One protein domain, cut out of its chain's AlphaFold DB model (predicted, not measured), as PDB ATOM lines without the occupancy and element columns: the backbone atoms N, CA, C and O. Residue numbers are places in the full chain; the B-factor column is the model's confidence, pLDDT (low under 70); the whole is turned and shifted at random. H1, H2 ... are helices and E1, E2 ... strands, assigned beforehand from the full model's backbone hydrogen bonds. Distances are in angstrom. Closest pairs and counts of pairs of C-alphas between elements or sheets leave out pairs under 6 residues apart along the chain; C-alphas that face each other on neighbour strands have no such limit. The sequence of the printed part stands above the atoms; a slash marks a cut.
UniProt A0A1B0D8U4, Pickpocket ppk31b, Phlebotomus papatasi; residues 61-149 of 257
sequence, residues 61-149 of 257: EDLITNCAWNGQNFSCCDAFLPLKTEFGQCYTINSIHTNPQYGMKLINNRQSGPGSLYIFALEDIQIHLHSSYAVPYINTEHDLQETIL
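This is residues 61 to 149 of the 257 residues of the protein "Pickpocket ppk31b" of Phlebotomus papatasi (UniProt A0A1B0D8U4). The model has little regular structure: three separate two-stranded antiparallel ribbons, E1-E4, E2-E3 and E5-E6, are joined by loops, with the short helix H1 beside E1 and a long loop, residues 93 to 116, reaching out to Gln 111. Of 89 printed residues, 33 are in named elements, mostly strand, in the order E1 H1 E2 E3 E4 E5 E6. It is compact, radius of gyration of the C-alphas 13.1 A, spanning 36 by 27 by 27 A.

E1, residues 64 to 69, is antiparallel to E4, residues 117 to 121, at 169 degrees; N 65 and O 120, 2.8 A apart, are within hydrogen-bond range. H1, residues 76 to 79, is too short for an O i to N i+4 pair; its one O i to N i+3 pair is within range. The closest C-alphas of E1 and H1, Cys 67 and Cys 76, are 5.3 A apart. E2, residues 81 to 85, and E3, residues 88 to 92, form a hairpin, with N 83 and O 90 at 2.8 A. E5, residues 125 to 128, and E6, residues 145 to 148, form another, with N 127 and O 146 at 2.8 A. E3 and E5 are near each other; E1 and E2 are apart.

E1 runs 14.2 A from C-alpha 64 at (-9.306, -34.927, -26.434). H1 spans 5.4 A, E2 12.7 A, E3 12.6 A, E4 12.8 A and E5 9.8 A. E6, 10.0 A, ends with C-alpha 148 at (-19.212, -36.870, -19.893).

The two C-alphas farthest apart, of Gly 88 and Gln 111, are 37.6 A apart. The links E3 to E4 and E5 to E6 are long. The printed part has no cut, and no printed residue is under 70 in pLDDT.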
ATOM      1  N   GLU A  61      -3.424 -34.266 -25.276       96.06
ATOM      2  CA  GLU A  61      -3.324 -35.221 -26.381       96.06
ATOM      3  C   GLU A  61      -3.968 -36.569 -26.042       96.06
ATOM      4  O   GLU A  61      -4.501 -37.242 -26.922       96.06
ATOM      5  N   ASP A  62      -3.954 -36.918 -24.756       94.88
ATOM      6  CA  ASP A  62      -4.534 -38.143 -24.211       94.88
ATOM      7  C   ASP A  62      -5.962 -37.917 -23.675       94.88
ATOM      8  O   ASP A  62      -6.611 -38.856 -23.227       94.88
ATOM      9  N   LEU A  63      -6.467 -36.677 -23.703       95.12
ATOM     10  CA  LEU A  63      -7.782 -36.302 -23.175       95.12
ATOM     11  C   LEU A  63      -8.806 -36.070 -24.291       95.12
ATOM     12  O   LEU A  63      -9.945 -36.530 -24.193       95.12
ATOM     13  N   ILE A  64      -8.414 -35.343 -25.345       96.69
ATOM     14  CA  ILE A  64      -9.306 -34.927 -26.434       96.69
ATOM     15  C   ILE A  64      -8.666 -35.098 -27.813       96.69
ATOM     16  O   ILE A  64      -7.490 -34.817 -28.027       96.69
ATOM     17  N   THR A  65      -9.474 -35.509 -28.788       97.50
ATOM     18  CA  THR A  65      -9.058 -35.687 -30.183       97.50
ATOM     19  C   THR A  65     -10.180 -35.336 -31.166       97.50
ATOM     20  O   THR A  65     -11.284 -34.959 -30.770       97.50
ATOM     21  N   ASN A  66      -9.895 -35.435 -32.468       97.12
ATOM     22  CA  ASN A  66     -10.834 -35.218 -33.572       97.12
ATOM     23  C   ASN A  66     -11.624 -33.900 -33.479       97.12
ATOM     24  O   ASN A  66     -12.826 -33.874 -33.740       97.12
ATOM     25  N   CYS A  67     -10.963 -32.800 -33.111       98.19
ATOM     26  CA  CYS A  67     -11.634 -31.516 -32.974       98.19
ATOM     27  C   CYS A  67     -12.030 -30.928 -34.330       98.19
ATOM     28  O   CYS A  67     -11.231 -30.895 -35.271       98.19
ATOM     29  N   ALA A  68     -13.256 -30.417 -34.413       98.25
ATOM     30  CA  ALA A  68     -13.747 -29.729 -35.597       98.25
ATOM     31  C   ALA A  68     -14.620 -28.528 -35.236       98.25
ATOM     32  O   ALA A  68     -15.426 -28.578 -34.311       98.25
ATOM     33  N   TRP A  69     -14.477 -27.445 -35.997       97.62
ATOM     34  CA  TRP A  69     -15.309 -26.251 -35.887       97.62
ATOM     35  C   TRP A  69     -16.013 -26.006 -37.214       97.62
ATOM     36  O   TRP A  69     -15.362 -25.875 -38.250       97.62
ATOM     37  N   ASN A  70     -17.345 -25.965 -37.203       96.19
ATOM     38  CA  ASN A  70     -18.177 -25.816 -38.404       96.19
ATOM     39  C   ASN A  70     -17.796 -26.805 -39.526       96.19
ATOM     40  O   ASN A  70     -17.746 -26.448 -40.703       96.19
ATOM     41  N   GLY A  71     -17.485 -28.050 -39.146       95.88
ATOM     42  CA  GLY A  71     -17.078 -29.121 -40.060       95.88
ATOM     43  C   GLY A  71     -15.623 -29.059 -40.540       95.88
ATOM     44  O   GLY A  71     -15.214 -29.923 -41.311       95.88
ATOM     45  N   GLN A  72     -14.832 -28.075 -40.102       97.19
ATOM     46  CA  GLN A  72     -13.404 -27.992 -40.411       97.19
ATOM     47  C   GLN A  72     -12.570 -28.544 -39.258       97.19
ATOM     48  O   GLN A  72     -12.632 -28.030 -38.139       97.19
ATOM     49  N   ASN A  73     -11.780 -29.576 -39.545       98.00
ATOM     50  CA  ASN A  73     -10.897 -30.195 -38.561       98.00
ATOM     51  C   ASN A  73      -9.747 -29.255 -38.189       98.00
ATOM     52  O   ASN A  73      -9.170 -28.593 -39.054       98.00
ATOM     53  N   PHE A  74      -9.380 -29.252 -36.912       97.25
ATOM     54  CA  PHE A  74      -8.211 -28.543 -36.399       97.25
ATOM     55  C   PHE A  74      -7.501 -29.381 -35.331       97.25
ATOM     56  O   PHE A  74      -8.057 -30.331 -34.780       97.25
ATOM     57  N   SER A  75      -6.248 -29.032 -35.045       96.75
ATOM     58  CA  SER A  75      -5.470 -29.684 -33.992       96.75
ATOM     59  C   SER A  75      -5.999 -29.280 -32.616       96.75
ATOM     60  O   SER A  75      -5.942 -28.104 -32.252       96.75
ATOM     61  N   CYS A  76      -6.527 -30.247 -31.858       97.25
ATOM     62  CA  CYS A  76      -7.147 -29.999 -30.556       97.25
ATOM     63  C   CYS A  76      -6.218 -29.232 -29.615       97.25
ATOM     64  O   CYS A  76      -6.592 -28.171 -29.129       97.25
ATOM     65  N   CYS A  77      -5.004 -29.733 -29.397       96.56
ATOM     66  CA  CYS A  77      -4.096 -29.222 -28.367       96.56
ATOM     67  C   CYS A  77      -3.288 -27.991 -28.796       96.56
ATOM     68  O   CYS A  77      -2.660 -27.352 -27.957       96.56
ATOM     69  N   ASP A  78      -3.389 -27.589 -30.066       95.12
ATOM     70  CA  ASP A  78      -2.933 -26.271 -30.520       95.12
ATOM     71  C   ASP A  78      -3.986 -25.178 -30.256       95.12
ATOM     72  O   ASP A  78      -3.674 -23.985 -30.245       95.12
ATOM     73  N   ALA A  79      -5.247 -25.572 -30.057       95.94
ATOM     74  CA  ALA A  79      -6.378 -24.669 -29.872       95.94
ATOM     75  C   ALA A  79      -6.882 -24.634 -28.416       95.94
ATOM     76  O   ALA A  79      -7.177 -23.558 -27.893       95.94
ATOM     77  N   PHE A  80      -6.951 -25.793 -27.758       97.25
ATOM     78  CA  PHE A  80      -7.248 -25.963 -26.339       97.25
ATOM     79  C   PHE A  80      -5.968 -25.812 -25.521       97.25
ATOM     80  O   PHE A  80      -5.251 -26.772 -25.248       97.25
ATOM     81  N   LEU A  81      -5.682 -24.576 -25.133       97.56
ATOM     82  CA  LEU A  81      -4.453 -24.223 -24.442       97.56
ATOM     83  C   LEU A  81      -4.579 -24.413 -22.921       97.56
ATOM     84  O   LEU A  81      -5.681 -24.298 -22.371       97.56
ATOM     85  N   PRO A  82      -3.460 -24.665 -22.215       96.88
ATOM     86  CA  PRO A  82      -3.461 -24.802 -20.765       96.88
ATOM     87  C   PRO A  82      -4.029 -23.571 -20.044       96.88
ATOM     88  O   PRO A  82      -3.649 -22.433 -20.325       96.88
ATOM     89  N   LEU A  83      -4.882 -23.816 -19.051       96.44
ATOM     90  CA  LEU A  83      -5.438 -22.828 -18.131       96.44
ATOM     91  C   LEU A  83      -5.203 -23.289 -16.693       96.44
ATOM     92  O   LEU A  83      -5.629 -24.377 -16.308       96.44
ATOM     93  N   LYS A  84      -4.544 -22.457 -15.883       94.75
ATOM     94  CA  LYS A  84      -4.431 -22.695 -14.439       94.75
ATOM     95  C   LYS A  84      -5.723 -22.245 -13.751       94.75
ATOM     96  O   LYS A  84      -6.166 -21.117 -13.953       94.75
ATOM     97  N   THR A  85      -6.309 -23.125 -12.950       94.44
ATOM     98  CA  THR A  85      -7.553 -22.907 -12.192       94.44
ATOM     99  C   THR A  85      -7.357 -23.364 -10.748       94.44
ATOM    100  O   THR A  85      -6.319 -23.938 -10.432       94.44
ATOM    101  N   GLU A  86      -8.337 -23.164  -9.866       91.75
ATOM    102  CA  GLU A  86      -8.268 -23.746  -8.514       91.75
ATOM    103  C   GLU A  86      -8.395 -25.274  -8.503       91.75
ATOM    104  O   GLU A  86      -7.932 -25.928  -7.576       91.75
ATOM    105  N   PHE A  87      -8.921 -25.863  -9.576       91.81
ATOM    106  CA  PHE A  87      -8.924 -27.308  -9.769       91.81
ATOM    107  C   PHE A  87      -7.619 -27.814 -10.375       91.81
ATOM    108  O   PHE A  87      -7.573 -28.967 -10.781       91.81
ATOM    109  N   GLY A  88      -6.577 -26.989 -10.510       93.25
ATOM    110  CA  GLY A  88      -5.330 -27.315 -11.200       93.25
ATOM    111  C   GLY A  88      -5.348 -26.942 -12.683       93.25
ATOM    112  O   GLY A  88      -6.074 -26.046 -13.115       93.25
ATOM    113  N   GLN A  89      -4.501 -27.599 -13.479       94.88
ATOM    114  CA  GLN A  89      -4.428 -27.341 -14.919       94.88
ATOM    115  C   GLN A  89      -5.596 -27.997 -15.662       94.88
ATOM    116  O   GLN A  89      -5.799 -29.206 -15.550       94.88
ATOM    117  N   CYS A  90      -6.299 -27.186 -16.449       95.75
ATOM    118  CA  CYS A  90      -7.325 -27.571 -17.416       95.75
ATOM    119  C   CYS A  90      -6.901 -27.120 -18.825       95.75
ATOM    120  O   CYS A  90      -5.888 -26.433 -18.979       95.75
ATOM    121  N   TYR A  91      -7.692 -27.453 -19.847       97.38
ATOM    122  CA  TYR A  91      -7.489 -26.985 -21.220       97.38
ATOM    123  C   TYR A  91      -8.716 -26.205 -21.691       97.38
ATOM    124  O   TYR A  91      -9.848 -26.637 -21.488       97.38
ATOM    125  N   THR A  92      -8.498 -25.034 -22.284       97.19
ATOM    126  CA  THR A  92      -9.565 -24.099 -22.668       97.19
ATOM    127  C   THR A  92      -9.292 -23.514 -24.047       97.19
ATOM    128  O   THR A  92      -8.143 -23.352 -24.453       97.19
ATOM    129  N   ILE A  93     -10.348 -23.138 -24.753       96.25
ATOM    130  CA  ILE A  93     -10.287 -22.442 -26.040       96.25
ATOM    131  C   ILE A  93     -10.980 -21.084 -25.902       96.25
ATOM    132  O   ILE A  93     -11.790 -20.890 -24.997       96.25
ATOM    133  N   ASN A  94     -10.668 -20.114 -26.767       95.62
ATOM    134  CA  ASN A  94     -11.245 -18.763 -26.720       95.62
ATOM    135  C   ASN A  94     -11.015 -17.986 -25.401       95.62
ATOM    136  O   ASN A  94     -11.731 -17.021 -25.129       95.62
ATOM    137  N   SER A  95     -10.024 -18.343 -24.582       96.50
ATOM    138  CA  SER A  95      -9.790 -17.687 -23.285       96.50
ATOM    139  C   SER A  95      -8.680 -16.639 -23.337       96.50
ATOM    140  O   SER A  95      -7.581 -16.913 -23.825       96.50
ATOM    141  N   ILE A  96      -8.915 -15.457 -22.759       95.69
ATOM    142  CA  ILE A  96      -7.898 -14.398 -22.623       95.69
ATOM    143  C   ILE A  96      -6.741 -14.805 -21.699       95.69
ATOM    144  O   ILE A  96      -5.663 -14.223 -21.765       95.69
ATOM    145  N   HIS A  97      -6.958 -15.801 -20.837       95.38
ATOM    146  CA  HIS A  97      -5.985 -16.250 -19.835       95.38
ATOM    147  C   HIS A  97      -4.930 -17.211 -20.393       95.38
ATOM    148  O   HIS A  97      -4.033 -17.628 -19.664       95.38
ATOM    149  N   THR A  98      -5.039 -17.581 -21.668       95.69
ATOM    150  CA  THR A  98      -4.110 -18.497 -22.341       95.69
ATOM    151  C   THR A  98      -2.909 -17.756 -22.929       95.69
ATOM    152  O   THR A  98      -2.927 -16.535 -23.102       95.69
ATOM    153  N   ASN A  99      -1.844 -18.497 -23.240       93.06
ATOM    154  CA  ASN A  99      -0.685 -17.983 -23.960       93.06
ATOM    155  C   ASN A  99      -0.403 -18.866 -25.191       93.06
ATOM    156  O   ASN A  99      -0.039 -20.027 -24.999       93.06
ATOM    157  N   PRO A 100      -0.540 -18.349 -26.429       93.62
ATOM    158  CA  PRO A 100      -0.995 -16.999 -26.785       93.62
ATOM    159  C   PRO A 100      -2.461 -16.742 -26.399       93.62
ATOM    160  O   PRO A 100      -3.266 -17.668 -26.369       93.62
ATOM    161  N   GLN A 101      -2.817 -15.478 -26.138       91.31
ATOM    162  CA  GLN A 101      -4.185 -15.113 -25.744       91.31
ATOM    163  C   GLN A 101      -5.215 -15.563 -26.783       91.31
ATOM    164  O   GLN A 101      -5.045 -15.334 -27.982       91.31
ATOM    165  N   TYR A 102      -6.316 -16.128 -26.288       91.31
ATOM    166  CA  TYR A 102      -7.418 -16.742 -27.032       91.31
ATOM    167  C   TYR A 102      -7.075 -18.016 -27.807       91.31
ATOM    168  O   TYR A 102      -8.012 -18.684 -28.240       91.31
ATOM    169  N   GLY A 103      -5.795 -18.359 -27.986       87.06
ATOM    170  CA  GLY A 103      -5.384 -19.432 -28.890       87.06
ATOM    171  C   GLY A 103      -6.053 -19.294 -30.262       87.06
ATOM    172  O   GLY A 103      -5.936 -18.263 -30.933       87.06
ATOM    173  N   MET A 104      -6.809 -20.320 -30.654       92.31
ATOM    174  CA  MET A 104      -7.701 -20.272 -31.812       92.31
ATOM    175  C   MET A 104      -9.022 -19.582 -31.450       92.31
ATOM    176  O   MET A 104      -9.716 -20.015 -30.538       92.31
ATOM    177  N   LYS A 105      -9.405 -18.540 -32.200       92.56
ATOM    178  CA  LYS A 105     -10.671 -17.816 -31.997       92.56
ATOM    179  C   LYS A 105     -11.811 -18.445 -32.792       92.56
ATOM    180  O   LYS A 105     -11.915 -18.250 -34.002       92.56
ATOM    181  N   LEU A 106     -12.707 -19.130 -32.095       93.56
ATOM    182  CA  LEU A 106     -13.968 -19.629 -32.637       93.56
ATOM    183  C   LEU A 106     -15.032 -18.535 -32.533       93.56
ATOM    184  O   LEU A 106     -15.416 -18.146 -31.433       93.56
ATOM    185  N   ILE A 107     -15.479 -17.994 -33.666       92.50
ATOM    186  CA  ILE A 107     -16.422 -16.869 -33.700       92.50
ATOM    187  C   ILE A 107     -17.620 -17.245 -34.562       92.50
ATOM    188  O   ILE A 107     -17.471 -17.776 -35.663       92.50
ATOM    189  N   ASN A 108     -18.808 -16.913 -34.073       92.75
ATOM    190  CA  ASN A 108     -20.043 -16.953 -34.834       92.75
ATOM    191  C   ASN A 108     -20.885 -15.702 -34.533       92.75
ATOM    192  O   ASN A 108     -20.698 -15.033 -33.519       92.75
ATOM    193  N   ASN A 109     -21.792 -15.348 -35.437       90.94
ATOM    194  CA  ASN A 109     -22.656 -14.178 -35.301       90.94
ATOM    195  C   ASN A 109     -23.995 -14.402 -36.026       90.94
ATOM    196  O   ASN A 109     -24.252 -15.466 -36.585       90.94
ATOM    197  N   ARG A 110     -24.864 -13.382 -36.046       87.81
ATOM    198  CA  ARG A 110     -26.185 -13.474 -36.697       87.81
ATOM    199  C   ARG A 110     -26.122 -13.743 -38.205       87.81
ATOM    200  O   ARG A 110     -27.099 -14.245 -38.745       87.81
ATOM    201  N   GLN A 111     -25.021 -13.396 -38.873       91.31
ATOM    202  CA  GLN A 111     -24.824 -13.660 -40.300       91.31
ATOM    203  C   GLN A 111     -24.319 -15.085 -40.540       91.31
ATOM    204  O   GLN A 111     -24.831 -15.759 -41.427       91.31
ATOM    205  N   SER A 112     -23.344 -15.557 -39.755       91.06
ATOM    206  CA  SER A 112     -22.794 -16.912 -39.910       91.06
ATOM    207  C   SER A 112     -23.697 -18.004 -39.328       91.06
ATOM    208  O   SER A 112     -23.536 -19.169 -39.672       91.06
ATOM    209  N   GLY A 113     -24.627 -17.641 -38.441       91.88
ATOM    210  CA  GLY A 113     -25.509 -18.580 -37.756       91.88
ATOM    211  C   GLY A 113     -24.869 -19.216 -36.513       91.88
ATOM    212  O   GLY A 113     -23.851 -18.722 -36.008       91.88
ATOM    213  N   PRO A 114     -25.483 -20.275 -35.959       93.94
ATOM    214  CA  PRO A 114     -24.916 -21.010 -34.832       93.94
ATOM    215  C   PRO A 114     -23.608 -21.692 -35.249       93.94
ATOM    216  O   PRO A 114     -23.527 -22.291 -36.318       93.94
ATOM    217  N   GLY A 115     -22.583 -21.581 -34.405       95.06
ATOM    218  CA  GLY A 115     -21.355 -22.353 -34.567       95.06
ATOM    219  C   GLY A 115     -21.497 -23.754 -33.970       95.06
ATOM    220  O   GLY A 115     -22.271 -23.947 -33.035       95.06
ATOM    221  N   SER A 116     -20.748 -24.721 -34.498       96.81
ATOM    222  CA  SER A 116     -20.721 -26.102 -34.008       96.81
ATOM    223  C   SER A 116     -19.285 -26.531 -33.726       96.81
ATOM    224  O   SER A 116     -18.449 -26.553 -34.631       96.81
ATOM    225  N   LEU A 117     -19.012 -26.853 -32.460       96.88
ATOM    226  CA  LEU A 117     -17.748 -27.404 -31.991       96.88
ATOM    227  C   LEU A 117     -17.938 -28.891 -31.702       96.88
ATOM    228  O   LEU A 117     -18.776 -29.261 -30.884       96.88
ATOM    229  N   TYR A 118     -17.147 -29.720 -32.366       97.50
ATOM    230  CA  TYR A 118     -17.082 -31.155 -32.140       97.50
ATOM    231  C   TYR A 118     -15.742 -31.508 -31.498       97.50
ATOM    232  O   TYR A 118     -14.704 -30.987 -31.908       97.50
ATOM    233  N   ILE A 119     -15.783 -32.377 -30.491       96.50
ATOM    234  CA  ILE A 119     -14.626 -32.873 -29.743       96.50
ATOM    235  C   ILE A 119     -14.899 -34.342 -29.426       96.50
ATOM    236  O   ILE A 119     -16.010 -34.685 -29.021       96.50
ATOM    237  N   PHE A 120     -13.895 -35.199 -29.578       96.56
ATOM    238  CA  PHE A 120     -13.959 -36.589 -29.140       96.56
ATOM    239  C   PHE A 120     -13.157 -36.756 -27.847       96.56
ATOM    240  O   PHE A 120     -11.955 -36.499 -27.834       96.56
ATOM    241  N   ALA A 121     -13.815 -37.169 -26.764       95.88
ATOM    242  CA  ALA A 121     -13.168 -37.434 -25.481       95.88
ATOM    243  C   ALA A 121     -12.590 -38.857 -25.452       95.88
ATOM    244  O   ALA A 121     -13.271 -39.812 -25.830       95.88
ATOM    245  N   LEU A 122     -11.340 -38.993 -25.014       95.06
ATOM    246  CA  LEU A 122     -10.660 -40.289 -24.883       95.06
ATOM    247  C   LEU A 122     -10.844 -40.922 -23.498       95.06
ATOM    248  O   LEU A 122     -10.665 -42.125 -23.358       95.06
ATOM    249  N   GLU A 123     -11.258 -40.123 -22.520       93.25
ATOM    250  CA  GLU A 123     -11.446 -40.482 -21.113       93.25
ATOM    251  C   GLU A 123     -12.719 -39.811 -20.573       93.25
ATOM    252  O   GLU A 123     -13.362 -39.017 -21.272       93.25
ATOM    253  N   ASP A 124     -13.068 -40.088 -19.316       94.00
ATOM    254  CA  ASP A 124     -14.077 -39.311 -18.592       94.00
ATOM    255  C   ASP A 124     -13.624 -37.847 -18.475       94.00
ATOM    256  O   ASP A 124     -12.532 -37.554 -17.978       94.00
ATOM    257  N   ILE A 125     -14.469 -36.906 -18.905       94.44
ATOM    258  CA  ILE A 125     -14.155 -35.473 -18.862       94.44
ATOM    259  C   ILE A 125     -15.223 -34.674 -18.128       94.44
ATOM    260  O   ILE A 125     -16.419 -34.950 -18.223       94.44
ATOM    261  N   GLN A 126     -14.782 -33.622 -17.441       93.94
ATOM    262  CA  GLN A 126     -15.660 -32.572 -16.940       93.94
ATOM    263  C   GLN A 126     -15.497 -31.326 -17.813       93.94
ATOM    264  O   GLN A 126     -14.413 -30.748 -17.902       93.94
ATOM    265  N   ILE A 127     -16.579 -30.914 -18.462       95.00
ATOM    266  CA  ILE A 127     -16.644 -29.712 -19.287       95.00
ATOM    267  C   ILE A 127     -17.175 -28.565 -18.437       95.00
ATOM    268  O   ILE A 127     -18.165 -28.727 -17.734       95.00
ATOM    269  N   HIS A 128     -16.543 -27.397 -18.557       95.94
ATOM    270  CA  HIS A 128     -17.013 -26.139 -17.981       95.94
ATOM    271  C   HIS A 128     -17.254 -25.126 -19.100       95.94
ATOM    272  O   HIS A 128     -16.359 -24.851 -19.901       95.94
ATOM    273  N   LEU A 129     -18.452 -24.551 -19.150       95.31
ATOM    274  CA  LEU A 129     -18.811 -23.456 -20.041       95.31
ATOM    275  C   LEU A 129     -18.590 -22.129 -19.324       95.31
ATOM    276  O   LEU A 129     -19.173 -21.856 -18.279       95.31
ATOM    277  N   HIS A 130     -17.762 -21.267 -19.899       94.81
ATOM    278  CA  HIS A 130     -17.464 -19.970 -19.311       94.81
ATOM    279  C   HIS A 130     -17.193 -18.921 -20.392       94.81
ATOM    280  O   HIS A 130     -16.920 -19.237 -21.550       94.81
ATOM    281  N   SER A 131     -17.278 -17.640 -20.023       93.81
ATOM    282  CA  SER A 131     -16.900 -16.549 -20.926       93.81
ATOM    283  C   SER A 131     -15.384 -16.503 -21.133       93.81
ATOM    284  O   SER A 131     -14.613 -17.043 -20.339       93.81
ATOM    285  N   SER A 132     -14.937 -15.781 -22.160       94.31
ATOM    286  CA  SER A 132     -13.513 -15.642 -22.487       94.31
ATOM    287  C   SER A 132     -12.670 -14.962 -21.401       94.31
ATOM    288  O   SER A 132     -11.448 -15.089 -21.422       94.31
ATOM    289  N   TYR A 133     -13.298 -14.254 -20.455       93.50
ATOM    290  CA  TYR A 133     -12.644 -13.565 -19.333       93.50
ATOM    291  C   TYR A 133     -12.744 -14.334 -18.009       93.50
ATOM    292  O   TYR A 133     -12.114 -13.957 -17.016       93.50
ATOM    293  N   ALA A 134     -13.562 -15.380 -17.964       94.25
ATOM    294  CA  ALA A 134     -13.776 -16.195 -16.781       94.25
ATOM    295  C   ALA A 134     -12.833 -17.404 -16.767       94.25
ATOM    296  O   ALA A 134     -12.291 -17.820 -17.791       94.25
ATOM    297  N   VAL A 135     -12.655 -17.953 -15.573       95.44
ATOM    298  CA  VAL A 135     -12.046 -19.260 -15.317       95.44
ATOM    299  C   VAL A 135     -13.040 -20.152 -14.564       95.44
ATOM    300  O   VAL A 135     -13.867 -19.600 -13.826       95.44
ATOM    301  N   PRO A 136     -12.983 -21.487 -14.729       94.56
ATOM    302  CA  PRO A 136     -13.700 -22.428 -13.871       94.56
ATOM    303  C   PRO A 136     -13.307 -22.259 -12.403       94.56
ATOM    304  O   PRO A 136     -12.132 -22.046 -12.093       94.56
ATOM    305  N   TYR A 137     -14.297 -22.349 -11.518       91.44
ATOM    306  CA  TYR A 137     -14.135 -22.137 -10.080       91.44
ATOM    307  C   TYR A 137     -15.092 -23.030  -9.272       91.44
ATOM    308  O   TYR A 137     -16.064 -23.550  -9.825       91.44
ATOM    309  N   ILE A 138     -14.844 -23.215  -7.973       82.56
ATOM    310  CA  ILE A 138     -15.537 -24.205  -7.121       82.56
ATOM    311  C   ILE A 138     -17.061 -24.018  -7.057       82.56
ATOM    312  O   ILE A 138     -17.800 -24.987  -6.920       82.56
ATOM    313  N   ASN A 139     -17.532 -22.785  -7.254       83.19
ATOM    314  CA  ASN A 139     -18.951 -22.420  -7.223       83.19
ATOM    315  C   ASN A 139     -19.517 -22.151  -8.624       83.19
ATOM    316  O   ASN A 139     -20.393 -21.298  -8.787       83.19
ATOM    317  N   THR A 140     -18.982 -22.823  -9.645       87.06
ATOM    318  CA  THR A 140     -19.555 -22.768 -10.994       87.06
ATOM    319  C   THR A 140     -20.974 -23.339 -10.960       87.06
ATOM    320  O   THR A 140     -21.216 -24.402 -10.385       87.06
ATOM    321  N   GLU A 141     -21.922 -22.618 -11.559       88.94
ATOM    322  CA  GLU A 141     -23.322 -23.039 -11.641       88.94
ATOM    323  C   GLU A 141     -23.443 -24.404 -12.334       88.94
ATOM    324  O   GLU A 141     -22.720 -24.691 -13.287       88.94
ATOM    325  N   HIS A 142     -24.368 -25.251 -11.874       88.19
ATOM    326  CA  HIS A 142     -24.537 -26.603 -12.421       88.19
ATOM    327  C   HIS A 142     -24.847 -26.609 -13.922       88.19
ATOM    328  O   HIS A 142     -24.323 -27.456 -14.633       88.19
ATOM    329  N   ASP A 143     -25.598 -25.628 -14.422       90.50
ATOM    330  CA  ASP A 143     -25.939 -25.517 -15.848       90.50
ATOM    331  C   ASP A 143     -24.731 -25.156 -16.736       90.50
ATOM    332  O   ASP A 143     -24.805 -25.216 -17.964       90.50
ATOM    333  N   LEU A 144     -23.611 -24.767 -16.121       92.75
ATOM    334  CA  LEU A 144     -22.362 -24.417 -16.791       92.75
ATOM    335  C   LEU A 144     -21.298 -25.510 -16.664       92.75
ATOM    336  O   LEU A 144     -20.172 -25.299 -17.109       92.75
ATOM    337  N   GLN A 145     -21.625 -26.669 -16.092       93.75
ATOM    338  CA  GLN A 145     -20.698 -27.789 -15.983       93.75
ATOM    339  C   GLN A 145     -21.375 -29.124 -16.286       93.75
ATOM    340  O   GLN A 145     -22.501 -29.382 -15.880       93.75
ATOM    341  N   GLU A 146     -20.669 -30.003 -16.986       93.56
ATOM    342  CA  GLU A 146     -21.189 -31.305 -17.401       93.56
ATOM    343  C   GLU A 146     -20.093 -32.365 -17.302       93.56
ATOM    344  O   GLU A 146     -18.968 -32.142 -17.747       93.56
ATOM    345  N   THR A 147     -20.426 -33.535 -16.758       94.12
ATOM    346  CA  THR A 147     -19.533 -34.701 -16.767       94.12
ATOM    347  C   THR A 147     -19.950 -35.636 -17.892       94.12
ATOM    348  O   THR A 147     -21.090 -36.100 -17.937       94.12
ATOM    349  N   ILE A 148     -19.019 -35.932 -18.793       93.69
ATOM    350  CA  ILE A 148     -19.212 -36.870 -19.893       93.69
ATOM    351  C   ILE A 148     -18.365 -38.098 -19.595       93.69
ATOM    352  O   ILE A 148     -17.139 -38.018 -19.578       93.69
ATOM    353  N   LEU A 149     -19.040 -39.221 -19.352       94.25
ATOM    354  CA  LEU A 149     -18.375 -40.509 -19.200       94.25
ATOM    355  C   LEU A 149     -17.935 -41.035 -20.565       94.25
ATOM    356  O   LEU A 149     -18.609 -40.821 -21.579       94.25
TER     357      LEU A 149